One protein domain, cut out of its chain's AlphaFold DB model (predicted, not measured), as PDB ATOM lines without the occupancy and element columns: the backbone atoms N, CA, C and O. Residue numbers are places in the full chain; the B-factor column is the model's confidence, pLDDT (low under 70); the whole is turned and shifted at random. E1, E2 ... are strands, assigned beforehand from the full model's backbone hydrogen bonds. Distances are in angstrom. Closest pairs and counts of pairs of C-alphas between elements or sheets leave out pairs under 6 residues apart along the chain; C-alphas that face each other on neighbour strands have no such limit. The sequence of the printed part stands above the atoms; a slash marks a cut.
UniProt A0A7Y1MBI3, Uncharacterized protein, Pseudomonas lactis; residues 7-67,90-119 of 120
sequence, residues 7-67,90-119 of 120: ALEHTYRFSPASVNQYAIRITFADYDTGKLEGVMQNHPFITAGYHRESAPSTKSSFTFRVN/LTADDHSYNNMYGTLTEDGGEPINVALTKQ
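This is residues 7 to 67 and 90 to 119 of the 120 residues of an uncharacterized protein of Pseudomonas lactis (UniProt A0A7Y1MBI3). This is a closed barrel of eight strands, E1 to E8, in which each strand lies side by side with the next along the chain and E8 comes back beside E1 to shut the ring. Two strands bend as they go round the wall, E4 sharply at residue 46 and E7 at residue 102, and E6 is a short piece of the wall just after a cut. The printed part has 91 residues, with eight named strands, E1 to E8 in chain order, and no named helix; the class is all strand, and the neighbours are antiparallel. It is compact, with a radius of gyration of the C-alphas of 12.5 A, and spans 36 by 25 by 22 A.

Along the printed part, E1, residues 11 to 15, and E2, residues 23 to 29, form a hairpin at 137 degrees, with N 12 and O 24 2.8 A apart. E3, residues 36 to 40, forms a hairpin with E2, and N 25 and O 39 are 2.8 A apart. E4, residues 43 to 52, follows by a tight link and bends by 69 degrees at residue 46; its pairing is staggered, with E3 over residues 43 to 44 and with E5, residues 60 to 67, over residues 45 to 52. N 40 and O 43 are 2.8 A apart between E3 and E4, and N 49 and O 63 2.8 A between E4 and E5. E1 to E5 make a meander, each strand the antiparallel neighbour of the one before. E6, residues 90 to 92, is beside residues 60 to 62 of E5, with N 62 and O 90 2.8 A apart. E7, residues 99 to 106, bends by 55 degrees at residue 102, and E8, residues 112 to 118, forms a hairpin with it; E6, E7 and E8 make a second meander. N 91 and O 101 are 2.8 A apart between E6 and E7, and N 114 and O 102 2.8 A between E7 and E8. E8 closes the barrel on E1 at 143 degrees, with N 15 and O 115 2.8 A apart. Among the pairs that are apart are E1 and E5, and E4 and E8.

E1 begins at C-alpha 11, (-35.783, 35.308, -14.180). From first to last C-alpha, E4 measures 24.9 A, E5 23.5 A, E7 21.3 A, E8 19.1 A, E2 17.1 A, E1 13.5 A, E3 12.7 A and E6 6.9 A. E8 ends at C-alpha 118, (-39.558, 34.732, -18.870).

The C-alphas farthest apart, of Pro 56 and Gly 108, are 38.3 A apart. Residues 68 to 89 are not printed, and C-alphas 67 and 90 are 17.4 A apart across the cut. Of the links that are printed whole, none is long. The mean pLDDT of the printed part is 90.3, and no printed residue is under 70.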
ATOM      1  N   ALA A   7     -30.274  38.689 -23.897       89.75
ATOM      2  CA  ALA A   7     -31.691  38.350 -24.006       89.75
ATOM      3  C   ALA A   7     -32.091  37.169 -23.098       89.75
ATOM      4  O   ALA A   7     -33.247  37.108 -22.661       89.75
ATOM      5  N   LEU A   8     -31.142  36.273 -22.799       91.31
ATOM      6  CA  LEU A   8     -31.316  35.122 -21.908       91.31
ATOM      7  C   LEU A   8     -31.180  35.495 -20.420       91.31
ATOM      8  O   LEU A   8     -31.553  34.721 -19.542       91.31
ATOM      9  N   GLU A   9     -30.650  36.677 -20.104       94.06
ATOM     10  CA  GLU A   9     -30.382  37.102 -18.729       94.06
ATOM     11  C   GLU A   9     -31.648  37.580 -18.042       94.06
ATOM     12  O   GLU A   9     -31.993  38.765 -18.010       94.06
ATOM     13  N   HIS A  10     -32.384  36.618 -17.503       95.88
ATOM     14  CA  HIS A  10     -33.639  36.914 -16.855       95.88
ATOM     15  C   HIS A  10     -34.020  35.923 -15.762       95.88
ATOM     16  O   HIS A  10     -33.354  34.912 -15.525       95.88
ATOM     17  N   THR A  11     -35.112  36.249 -15.073       96.44
ATOM     18  CA  THR A  11     -35.783  35.308 -14.180       96.44
ATOM     19  C   THR A  11     -36.849  34.543 -14.954       96.44
ATOM     20  O   THR A  11     -37.642  35.124 -15.693       96.44
ATOM     21  N   TYR A  12     -36.881  33.235 -14.749       95.94
ATOM     22  CA  TYR A  12     -37.770  32.290 -15.397       95.94
ATOM     23  C   TYR A  12     -38.566  31.526 -14.350       95.94
ATOM     24  O   TYR A  12     -38.011  31.062 -13.347       95.94
ATOM     25  N   ARG A  13     -39.870  31.381 -14.587       94.88
ATOM     26  CA  ARG A  13     -40.769  30.584 -13.747       94.88
ATOM     27  C   ARG A  13     -41.119  29.282 -14.427       94.88
ATOM     28  O   ARG A  13     -41.375  29.264 -15.626       94.88
ATOM     29  N   PHE A  14     -41.147  28.219 -13.638       93.62
ATOM     30  CA  PHE A  14     -41.497  26.894 -14.110       93.62
ATOM     31  C   PHE A  14     -43.013  26.716 -14.218       93.62
ATOM     32  O   PHE A  14     -43.803  27.317 -13.491       93.62
ATOM     33  N   SER A  15     -43.394  25.804 -15.094       92.19
ATOM     34  CA  SER A  15     -44.697  25.159 -15.180       92.19
ATOM     35  C   SER A  15     -44.456  23.696 -15.582       92.19
ATOM     36  O   SER A  15     -43.430  23.430 -16.213       92.19
ATOM     37  N   PRO A  16     -45.320  22.727 -15.220       88.88
ATOM     38  CA  PRO A  16     -46.655  22.854 -14.617       88.88
ATOM     39  C   PRO A  16     -46.647  23.133 -13.098       88.88
ATOM     40  O   PRO A  16     -45.603  23.365 -12.496       88.88
ATOM     41  N   ALA A  17     -47.830  23.130 -12.466       84.31
ATOM     42  CA  ALA A  17     -48.020  23.484 -11.052       84.31
ATOM     43  C   ALA A  17     -47.191  22.654 -10.055       84.31
ATOM     44  O   ALA A  17     -46.895  23.149  -8.978       84.31
ATOM     45  N   SER A  18     -46.783  21.430 -10.407       82.88
ATOM     46  CA  SER A  18     -45.928  20.586  -9.557       82.88
ATOM     47  C   SER A  18     -44.525  21.156  -9.330       82.88
ATOM     48  O   SER A  18     -43.852  20.770  -8.376       82.88
ATOM     49  N   VAL A  19     -44.078  22.061 -10.203       83.62
ATOM     50  CA  VAL A  19     -42.735  22.653 -10.185       83.62
ATOM     51  C   VAL A  19     -42.766  24.185 -10.209       83.62
ATOM     52  O   VAL A  19     -41.713  24.813 -10.246       83.62
ATOM     53  N   ASN A  20     -43.944  24.818 -10.182       82.69
ATOM     54  CA  ASN A  20     -44.086  26.273 -10.354       82.69
ATOM     55  C   ASN A  20     -43.495  27.108  -9.202       82.69
ATOM     56  O   ASN A  20     -43.231  28.304  -9.360       82.69
ATOM     57  N   GLN A  21     -43.247  26.473  -8.057       83.75
ATOM     58  CA  GLN A  21     -42.532  27.037  -6.921       83.75
ATOM     59  C   GLN A  21     -41.054  27.300  -7.240       83.75
ATOM     60  O   GLN A  21     -40.411  28.116  -6.574       83.75
ATOM     61  N   TYR A  22     -40.509  26.647  -8.268       88.12
ATOM     62  CA  TYR A  22     -39.140  26.855  -8.711       88.12
ATOM     63  C   TYR A  22     -39.019  28.119  -9.563       88.12
ATOM     64  O   TYR A  22     -39.919  28.524 -10.305       88.12
ATOM     65  N   ALA A  23     -37.854  28.748  -9.459       92.06
ATOM     66  CA  ALA A  23     -37.451  29.838 -10.325       92.06
ATOM     67  C   ALA A  23     -35.968  29.693 -10.640       92.06
ATOM     68  O   ALA A  23     -35.172  29.349  -9.758       92.06
ATOM     69  N   ILE A  24     -35.617  29.982 -11.886       94.31
ATOM     70  CA  ILE A  24     -34.237  30.103 -12.337       94.31
ATOM     71  C   ILE A  24     -33.962  31.568 -12.643       94.31
ATOM     72  O   ILE A  24     -34.779  32.233 -13.271       94.31
ATOM     73  N   ARG A  25     -32.806  32.071 -12.223       96.00
ATOM     74  CA  ARG A  25     -32.278  33.364 -12.655       96.00
ATOM     75  C   ARG A  25     -30.966  33.130 -13.381       96.00
ATOM     76  O   ARG A  25     -30.003  32.692 -12.757       96.00
ATOM     77  N   ILE A  26     -30.938  33.445 -14.669       95.19
ATOM     78  CA  ILE A  26     -29.721  33.440 -15.482       95.19
ATOM     79  C   ILE A  26     -29.094  34.829 -15.377       95.19
ATOM     80  O   ILE A  26     -29.787  35.840 -15.503       95.19
ATOM     81  N   THR A  27     -27.798  34.883 -15.081       94.62
ATOM     82  CA  THR A  27     -27.054  36.138 -14.865       94.62
ATOM     83  C   THR A  27     -25.945  36.362 -15.875       94.62
ATOM     84  O   THR A  27     -25.441  37.475 -15.953       94.62
ATOM     85  N   PHE A  28     -25.537  35.313 -16.588       93.19
ATOM     86  CA  PHE A  28     -24.546  35.408 -17.646       93.19
ATOM     87  C   PHE A  28     -24.749  34.304 -18.680       93.19
ATOM     88  O   PHE A  28     -24.933  33.145 -18.301       93.19
ATOM     89  N   ALA A  29     -24.655  34.645 -19.964       91.19
ATOM     90  CA  ALA A  29     -24.651  33.685 -21.064       91.19
ATOM     91  C   ALA A  29     -23.721  34.119 -22.206       91.19
ATOM     92  O   ALA A  29     -23.753  35.269 -22.647       91.19
ATOM     93  N   ASP A  30     -22.921  33.187 -22.718       88.06
ATOM     94  CA  ASP A  30     -22.011  33.406 -23.845       88.06
ATOM     95  C   ASP A  30     -22.161  32.280 -24.867       88.06
ATOM     96  O   ASP A  30     -21.882  31.119 -24.561       88.06
ATOM     97  N   TYR A  31     -22.599  32.613 -26.085       78.38
ATOM     98  CA  TYR A  31     -22.822  31.600 -27.121       78.38
ATOM     99  C   TYR A  31     -21.535  31.095 -27.768       78.38
ATOM    100  O   TYR A  31     -21.555  30.034 -28.385       78.38
ATOM    101  N   ASP A  32     -20.437  31.850 -27.685       81.19
ATOM    102  CA  ASP A  32     -19.170  31.480 -28.324       81.19
ATOM    103  C   ASP A  32     -18.452  30.414 -27.486       81.19
ATOM    104  O   ASP A  32     -17.915  29.441 -28.006       81.19
ATOM    105  N   THR A  33     -18.504  30.566 -26.158       86.06
ATOM    106  CA  THR A  33     -17.891  29.624 -25.209       86.06
ATOM    107  C   THR A  33     -18.866  28.582 -24.656       86.06
ATOM    108  O   THR A  33     -18.437  27.612 -24.033       86.06
ATOM    109  N   GLY A  34     -20.172  28.785 -24.848       87.50
ATOM    110  CA  GLY A  34     -21.239  27.982 -24.248       87.50
ATOM    111  C   GLY A  34     -21.377  28.161 -22.733       87.50
ATOM    112  O   GLY A  34     -22.076  27.385 -22.075       87.50
ATOM    113  N   LYS A  35     -20.698  29.165 -22.163       90.62
ATOM    114  CA  LYS A  35     -20.705  29.444 -20.729       90.62
ATOM    115  C   LYS A  35     -22.063  29.999 -20.304       90.62
ATOM    116  O   LYS A  35     -22.603  30.904 -20.938       90.62
ATOM    117  N   LEU A  36     -22.573  29.486 -19.189       92.62
ATOM    118  CA  LEU A  36     -23.850  29.882 -18.605       92.62
ATOM    119  C   LEU A  36     -23.704  29.974 -17.083       92.62
ATOM    120  O   LEU A  36     -23.149  29.073 -16.456       92.62
ATOM    121  N   GLU A  37     -24.189  31.056 -16.480       94.50
ATOM    122  CA  GLU A  37     -24.184  31.252 -15.028       94.50
ATOM    123  C   GLU A  37     -25.564  31.684 -14.537       94.50
ATOM    124  O   GLU A  37     -26.322  32.374 -15.228       94.50
ATOM    125  N   GLY A  38     -25.893  31.280 -13.315       94.75
ATOM    126  CA  GLY A  38     -27.172  31.590 -12.706       94.75
ATOM    127  C   GLY A  38     -27.434  30.774 -11.451       94.75
ATOM    128  O   GLY A  38     -26.564  30.062 -10.937       94.75
ATOM    129  N   VAL A  39     -28.657  30.906 -10.950       94.94
ATOM    130  CA  VAL A  39     -29.137  30.234  -9.743       94.94
ATOM    131  C   VAL A  39     -30.517  29.622  -9.975       94.94
ATOM    132  O   VAL A  39     -31.338  30.186 -10.697       94.94
ATOM    133  N   MET A  40     -30.810  28.510  -9.306       91.69
ATOM    134  CA  MET A  40     -32.163  27.976  -9.129       91.69
ATOM    135  C   MET A  40     -32.511  28.047  -7.646       91.69
ATOM    136  O   MET A  40     -31.769  27.527  -6.819       91.69
ATOM    137  N   GLN A  41     -33.605  28.723  -7.289       86.62
ATOM    138  CA  GLN A  41     -34.004  28.917  -5.883       86.62
ATOM    139  C   GLN A  41     -32.861  29.442  -4.980       86.62
ATOM    140  O   GLN A  41     -32.694  28.992  -3.852       86.62
ATOM    141  N   ASN A  42     -32.061  30.393  -5.477       88.94
ATOM    142  CA  ASN A  42     -30.860  30.939  -4.816       88.94
ATOM    143  C   ASN A  42     -29.676  29.967  -4.656       88.94
ATOM    144  O   ASN A  42     -28.674  30.329  -4.041       88.94
ATOM    145  N   HIS A  43     -29.739  28.773  -5.242       91.06
ATOM    146  CA  HIS A  43     -28.607  27.861  -5.319       91.06
ATOM    147  C   HIS A  43     -27.890  27.997  -6.669       91.06
ATOM    148  O   HIS A  43     -28.548  27.908  -7.708       91.06
ATOM    149  N   PRO A  44     -26.563  28.216  -6.692       94.56
ATOM    150  CA  PRO A  44     -25.815  28.363  -7.935       94.56
ATOM    151  C   PRO A  44     -25.793  27.066  -8.741       94.56
ATOM    152  O   PRO A  44     -25.797  25.966  -8.182       94.56
ATOM    153  N   PHE A  45     -25.732  27.204 -10.065       93.88
ATOM    154  CA  PHE A  45     -25.514  26.060 -10.943       93.88
ATOM    155  C   PHE A  45     -24.164  25.403 -10.636       93.88
ATOM    156  O   PHE A  45     -23.138  26.071 -10.537       93.88
ATOM    157  N   ILE A  46     -24.172  24.080 -10.499       93.88
ATOM    158  CA  ILE A  46     -22.967  23.254 -10.354       93.88
ATOM    159  C   ILE A  46     -22.251  23.195 -11.700       93.88
ATOM    160  O   ILE A  46     -21.046  23.398 -11.796       93.88
ATOM    161  N   THR A  47     -23.026  22.912 -12.743       93.75
ATOM    162  CA  THR A  47     -22.597  22.932 -14.136       93.75
ATOM    163  C   THR A  47     -23.737  23.484 -14.965       93.75
ATOM    164  O   THR A  47     -24.895  23.129 -14.732       93.75
ATOM    165  N   ALA A  48     -23.422  24.316 -15.945       94.00
ATOM    166  CA  ALA A  48     -24.399  24.799 -16.898       94.00
ATOM    167  C   ALA A  48     -23.753  24.934 -18.276       94.00
ATOM    168  O   ALA A  48     -22.558  25.215 -18.382       94.00
ATOM    169  N   GLY A  49     -24.542  24.689 -19.312       91.62
ATOM    170  CA  GLY A  49     -24.114  24.750 -20.698       91.62
ATOM    171  C   GLY A  49     -25.192  25.387 -21.554       91.62
ATOM    172  O   GLY A  49     -26.384  25.158 -21.347       91.62
ATOM    173  N   TYR A  50     -24.748  26.183 -22.511       90.50
ATOM    174  CA  TYR A  50     -25.580  26.837 -23.505       90.50
ATOM    175  C   TYR A  50     -25.038  26.506 -24.891       90.50
ATOM    176  O   TYR A  50     -23.837  26.590 -25.140       90.50
ATOM    177  N   HIS A  51     -25.924  26.117 -25.797       89.50
ATOM    178  CA  HIS A  51     -25.592  25.898 -27.191       89.50
ATOM    179  C   HIS A  51     -26.652  26.538 -28.078       89.50
ATOM    180  O   HIS A  51     -27.851  26.435 -27.827       89.50
ATOM    181  N   ARG A  52     -26.204  27.200 -29.138       84.19
ATOM    182  CA  ARG A  52     -27.069  27.817 -30.135       84.19
ATOM    183  C   ARG A  52     -26.859  27.106 -31.456       84.19
ATOM    184  O   ARG A  52     -25.721  26.962 -31.899       84.19
ATOM    185  N   GLU A  53     -27.948  26.692 -32.086       81.25
ATOM    186  CA  GLU A  53     -27.864  26.154 -33.435       81.25
ATOM    187  C   GLU A  53     -27.460  27.268 -34.411       81.25
ATOM    188  O   GLU A  53     -27.890  28.418 -34.304       81.25
ATOM    189  N   SER A  54     -26.596  26.940 -35.370       73.12
ATOM    190  CA  SER A  54     -26.147  27.893 -36.383       73.12
ATOM    191  C   SER A  54     -27.281  28.296 -37.334       73.12
ATOM    192  O   SER A  54     -28.204  27.520 -37.594       73.12
ATOM    193  N   ALA A  55     -27.169  29.490 -37.926       71.06
ATOM    194  CA  ALA A  55     -28.098  29.963 -38.951       71.06
ATOM    195  C   ALA A  55     -28.256  28.918 -40.082       71.06
ATOM    196  O   ALA A  55     -27.251  28.355 -40.524       71.06
ATOM    197  N   PRO A  56     -29.486  28.649 -40.562       73.56
ATOM    198  CA  PRO A  56     -30.712  29.444 -40.406       73.56
ATOM    199  C   PRO A  56     -31.553  29.148 -39.147       73.56
ATOM    200  O   PRO A  56     -32.643  29.701 -39.023       73.56
ATOM    201  N   SER A  57     -31.094  28.288 -38.232       75.19
ATOM    202  CA  SER A  57     -31.856  27.943 -37.028       75.19
ATOM    203  C   SER A  57     -31.840  29.075 -35.995       75.19
ATOM    204  O   SER A  57     -30.838  29.770 -35.826       75.19
ATOM    205  N   THR A  58     -32.962  29.257 -35.299       80.25
ATOM    206  CA  THR A  58     -33.094  30.150 -34.136       80.25
ATOM    207  C   THR A  58     -33.114  29.388 -32.815       80.25
ATOM    208  O   THR A  58     -33.320  29.980 -31.754       80.25
ATOM    209  N   LYS A  59     -32.912  28.068 -32.874       86.31
ATOM    210  CA  LYS A  59     -33.020  27.195 -31.716       86.31
ATOM    211  C   LYS A  59     -31.797  27.296 -30.822       86.31
ATOM    212  O   LYS A  59     -30.663  27.464 -31.271       86.31
ATOM    213  N   SER A  60     -32.039  27.178 -29.529       90.38
ATOM    214  CA  SER A  60     -30.999  27.093 -28.508       90.38
ATOM    215  C   SER A  60     -31.294  25.933 -27.573       90.38
ATOM    216  O   SER A  60     -32.458  25.687 -27.264       90.38
ATOM    217  N   SER A  61     -30.259  25.246 -27.105       92.25
ATOM    218  CA  SER A  61     -30.341  24.227 -26.065       92.25
ATOM    219  C   SER A  61     -29.560  24.644 -24.822       92.25
ATOM    220  O   SER A  61     -28.544  25.342 -24.888       92.25
ATOM    221  N   PHE A  62     -30.067  24.223 -23.669       93.62
ATOM    222  CA  PHE A  62     -29.525  24.566 -22.363       93.62
ATOM    223  C   PHE A  62     -29.507  23.335 -21.474       93.62
ATOM    224  O   PHE A  62     -30.491  22.596 -21.409       93.62
ATOM    225  N   THR A  63     -28.424  23.164 -20.729       94.50
ATOM    226  CA  THR A  63     -28.319  22.132 -19.701       94.50
ATOM    227  C   THR A  63     -27.914  22.779 -18.392       94.50
ATOM    228  O   THR A  63     -26.968  23.562 -18.356       94.50
ATOM    229  N   PHE A  64     -28.601  22.436 -17.307       93.50
ATOM    230  CA  PHE A  64     -28.300  22.928 -15.966       93.50
ATOM    231  C   PHE A  64     -28.232  21.760 -15.000       93.50
ATOM    232  O   PHE A  64     -29.081  20.875 -15.037       93.50
ATOM    233  N   ARG A  65     -27.270  21.791 -14.085       94.81
ATOM    234  CA  ARG A  65     -27.233  20.917 -12.916       94.81
ATOM    235  C   ARG A  65     -27.141  21.775 -11.671       94.81
ATOM    236  O   ARG A  65     -26.271  22.643 -11.591       94.81
ATOM    237  N   VAL A  66     -28.008  21.542 -10.697       93.56
ATOM    238  CA  VAL A  66     -28.094  22.374  -9.491       93.56
ATOM    239  C   VAL A  66     -28.536  21.557  -8.287       93.56
ATOM    240  O   VAL A  66     -29.376  20.672  -8.410       93.56
ATOM    241  N   ASN A  67     -27.964  21.868  -7.124       91.50
ATOM    242  CA  ASN A  67     -28.420  21.335  -5.846       91.50
ATOM    243  C   ASN A  67     -29.395  22.329  -5.228       91.50
ATOM    244  O   ASN A  67     -29.016  23.479  -5.039       91.50
ATOM    245  N   LEU A  90     -33.272  21.992 -21.555       95.69
ATOM    246  CA  LEU A  90     -34.242  22.908 -22.145       95.69
ATOM    247  C   LEU A  90     -33.882  23.246 -23.585       95.69
ATOM    248  O   LEU A  90     -32.716  23.238 -23.976       95.69
ATOM    249  N   THR A  91     -34.899  23.625 -24.342       94.94
ATOM    250  CA  THR A  91     -34.795  24.194 -25.678       94.94
ATOM    251  C   THR A  91     -35.606  25.480 -25.761       94.94
ATOM    252  O   THR A  91     -36.713  25.545 -25.228       94.94
ATOM    253  N   ALA A  92     -35.078  26.483 -26.451       93.12
ATOM    254  CA  ALA A  92     -35.823  27.654 -26.901       93.12
ATOM    255  C   ALA A  92     -35.943  27.602 -28.422       93.12
ATOM    256  O   ALA A  92     -34.960  27.295 -29.097       93.12
ATOM    257  N   ASP A  93     -37.117  27.935 -28.952       88.81
ATOM    258  CA  ASP A  93     -37.339  27.990 -30.399       88.81
ATOM    259  C   ASP A  93     -36.875  29.315 -31.023       88.81
ATOM    260  O   ASP A  93     -36.624  29.381 -32.228       88.81
ATOM    261  N   ASP A  94     -36.738  30.367 -30.213       86.94
ATOM    262  CA  ASP A  94     -36.356  31.704 -30.654       86.94
ATOM    263  C   ASP A  94     -35.335  32.379 -29.721       86.94
ATOM    264  O   ASP A  94     -35.089  31.949 -28.593       86.94
ATOM    265  N   HIS A  95     -34.752  33.481 -30.201       85.81
ATOM    266  CA  HIS A  95     -33.784  34.290 -29.451       85.81
ATOM    267  C   HIS A  95     -34.432  35.323 -28.512       85.81
ATOM    268  O   HIS A  95     -33.727  36.123 -27.900       85.81
ATOM    269  N   SER A  96     -35.766  35.369 -28.417       89.00
ATOM    270  CA  SER A  96     -36.434  36.185 -27.395       89.00
ATOM    271  C   SER A  96     -36.342  35.520 -26.024       89.00
ATOM    272  O   SER A  96     -36.397  36.203 -24.995       89.00
ATOM    273  N   TYR A  97     -36.188  34.189 -26.029       91.75
ATOM    274  CA  TYR A  97     -36.152  33.342 -24.847       91.75
ATOM    275  C   TYR A  97     -37.366  33.582 -23.954       91.75
ATOM    276  O   TYR A  97     -37.265  33.482 -22.738       91.75
ATOM    277  N   ASN A  98     -38.516  33.941 -24.532       94.19
ATOM    278  CA  ASN A  98     -39.736  34.173 -23.762       94.19
ATOM    279  C   ASN A  98     -40.244  32.875 -23.135       94.19
ATOM    280  O   ASN A  98     -40.711  32.883 -21.996       94.19
ATOM    281  N   ASN A  99     -40.105  31.764 -23.862       93.94
ATOM    282  CA  ASN A  99     -40.421  30.431 -23.378       93.94
ATOM    283  C   ASN A  99     -39.299  29.451 -23.715       93.94
ATOM    284  O   ASN A  99     -38.718  29.493 -24.799       93.94
ATOM    285  N   MET A 100     -39.030  28.553 -22.777       95.44
ATOM    286  CA  MET A 100     -38.153  27.403 -22.955       95.44
ATOM    287  C   MET A 100     -38.896  26.147 -22.518       95.44
ATOM    288  O   MET A 100     -39.672  26.190 -21.568       95.44
ATOM    289  N   TYR A 101     -38.642  25.026 -23.176       95.81
ATOM    290  CA  TYR A 101     -39.346  23.766 -22.941       95.81
ATOM    291  C   TYR A 101     -38.352  22.631 -22.778       95.81
ATOM    292  O   TYR A 101     -37.302  22.641 -23.412       95.81
ATOM    293  N   GLY A 102     -38.676  21.639 -21.959       95.62
ATOM    294  CA  GLY A 102     -37.860  20.439 -21.860       95.62
ATOM    295  C   GLY A 102     -38.170  19.635 -20.614       95.62
ATOM    296  O   GLY A 102     -39.338  19.477 -20.261       95.62
ATOM    297  N   THR A 103     -37.140  19.110 -19.962       96.06
ATOM    298  CA  THR A 103     -37.297  18.191 -18.834       96.06
ATOM    299  C   THR A 103     -36.474  18.604 -17.624       96.06
ATOM    300  O   THR A 103     -35.340  19.067 -17.747       96.06
ATOM    301  N   LEU A 104     -37.058  18.414 -16.443       93.56
ATOM    302  CA  LEU A 104     -36.378  18.411 -15.154       93.56
ATOM    303  C   LEU A 104     -36.310  16.964 -14.660       93.56
ATOM    304  O   LEU A 104     -37.343  16.317 -14.512       93.56
ATOM    305  N   THR A 105     -35.113  16.469 -14.374       93.56
ATOM    306  CA  THR A 105     -34.897  15.166 -13.737       93.56
ATOM    307  C   THR A 105     -34.237  15.385 -12.386       93.56
ATOM    308  O   THR A 105     -33.119  15.897 -12.314       93.56
ATOM    309  N   GLU A 106     -34.934  15.015 -11.319       89.50
ATOM    310  CA  GLU A 106     -34.415  15.050  -9.950       89.50
ATOM    311  C   GLU A 106     -33.744  13.708  -9.609       89.50
ATOM    312  O   GLU A 106     -34.147  12.666 -10.127       89.50
ATOM    313  N   ASP A 107     -32.726  13.704  -8.742       84.38
ATOM    314  CA  ASP A 107     -32.040  12.470  -8.330       84.38
ATOM    315  C   ASP A 107     -33.033  11.419  -7.791       84.38
ATOM    316  O   ASP A 107     -33.694  11.627  -6.766       84.38
ATOM    317  N   GLY A 108     -33.100  10.273  -8.480       79.19
ATOM    318  CA  GLY A 108     -33.986   9.152  -8.147       79.19
ATOM    319  C   GLY A 108     -35.451   9.339  -8.557       79.19
ATOM    320  O   GLY A 108     -36.276   8.508  -8.186       79.19
ATOM    321  N   GLY A 109     -35.777  10.411  -9.286       81.81
ATOM    322  CA  GLY A 109     -37.113  10.699  -9.803       81.81
ATOM    323  C   GLY A 109     -37.248  10.465 -11.309       81.81
ATOM    324  O   GLY A 109     -36.264  10.415 -12.049       81.81
ATOM    325  N   GLU A 110     -38.494  10.357 -11.765       89.19
ATOM    326  CA  GLU A 110     -38.824  10.331 -13.190       89.19
ATOM    327  C   GLU A 110     -38.676  11.732 -13.819       89.19
ATOM    328  O   GLU A 110     -38.881  12.742 -13.136       89.19
ATOM    329  N   PRO A 111     -38.352  11.835 -15.121       93.19
ATOM    330  CA  PRO A 111     -38.323  13.115 -15.819       93.19
ATOM    331  C   PRO A 111     -39.690  13.817 -15.804       93.19
ATOM    332  O   PRO A 111     -40.711  13.248 -16.187       93.19
ATOM    333  N   ILE A 112     -39.694  15.092 -15.428       93.50
ATOM    334  CA  ILE A 112     -40.867  15.966 -15.444       93.50
ATOM    335  C   ILE A 112     -40.760  16.874 -16.666       93.50
ATOM    336  O   ILE A 112     -39.783  17.607 -16.804       93.50
ATOM    337  N   ASN A 113     -41.769  16.864 -17.537       96.19
ATOM    338  CA  ASN A 113     -41.861  17.851 -18.612       96.19
ATOM    339  C   ASN A 113     -42.141  19.230 -18.014       96.19
ATOM    340  O   ASN A 113     -43.107  19.401 -17.266       96.19
ATOM    341  N   VAL A 114     -41.310  20.207 -18.360       95.88
ATOM    342  CA  VAL A 114     -41.390  21.568 -17.837       95.88
ATOM    343  C   VAL A 114     -41.373  22.597 -18.957       95.88
ATOM    344  O   VAL A 114     -40.778  22.389 -20.017       95.88
ATOM    345  N   ALA A 115     -41.994  23.740 -18.691       95.81
ATOM    346  CA  ALA A 115     -41.788  24.959 -19.452       95.81
ATOM    347  C   ALA A 115     -41.341  26.082 -18.518       95.81
ATOM    348  O   ALA A 115     -41.838  26.206 -17.395       95.81
ATOM    349  N   LEU A 116     -40.399  26.892 -18.984       95.50
ATOM    350  CA  LEU A 116     -39.882  28.060 -18.295       95.50
ATOM    351  C   LEU A 116     -40.319  29.311 -19.046       95.50
ATOM    352  O   LEU A 116     -39.966  29.483 -20.210       95.50
ATOM    353  N   THR A 117     -41.035  30.197 -18.363       96.31
ATOM    354  CA  THR A 117     -41.514  31.458 -18.937       96.31
ATOM    355  C   THR A 117     -40.765  32.634 -18.332       96.31
ATOM    356  O   THR A 117     -40.671  32.776 -17.104       96.31
ATOM    357  N   LYS A 118     -40.235  33.484 -19.213       95.56
ATOM    358  CA  LYS A 118     -39.558  34.732 -18.870       95.56
ATOM    359  C   LYS A 118     -40.510  35.633 -18.087       95.56
ATOM    360  O   LYS A 118     -41.659  35.820 -18.479       95.56
ATOM    361  N   GLN A 119     -40.058  36.125 -16.943       94.44
ATOM    362  CA  GLN A 119     -40.813  37.103 -16.164       94.44
ATOM    363  C   GLN A 119     -40.726  38.503 -16.807       94.44
ATOM    364  O   GLN A 119     -39.908  38.704 -17.701       94.44
TER     365      GLN A 119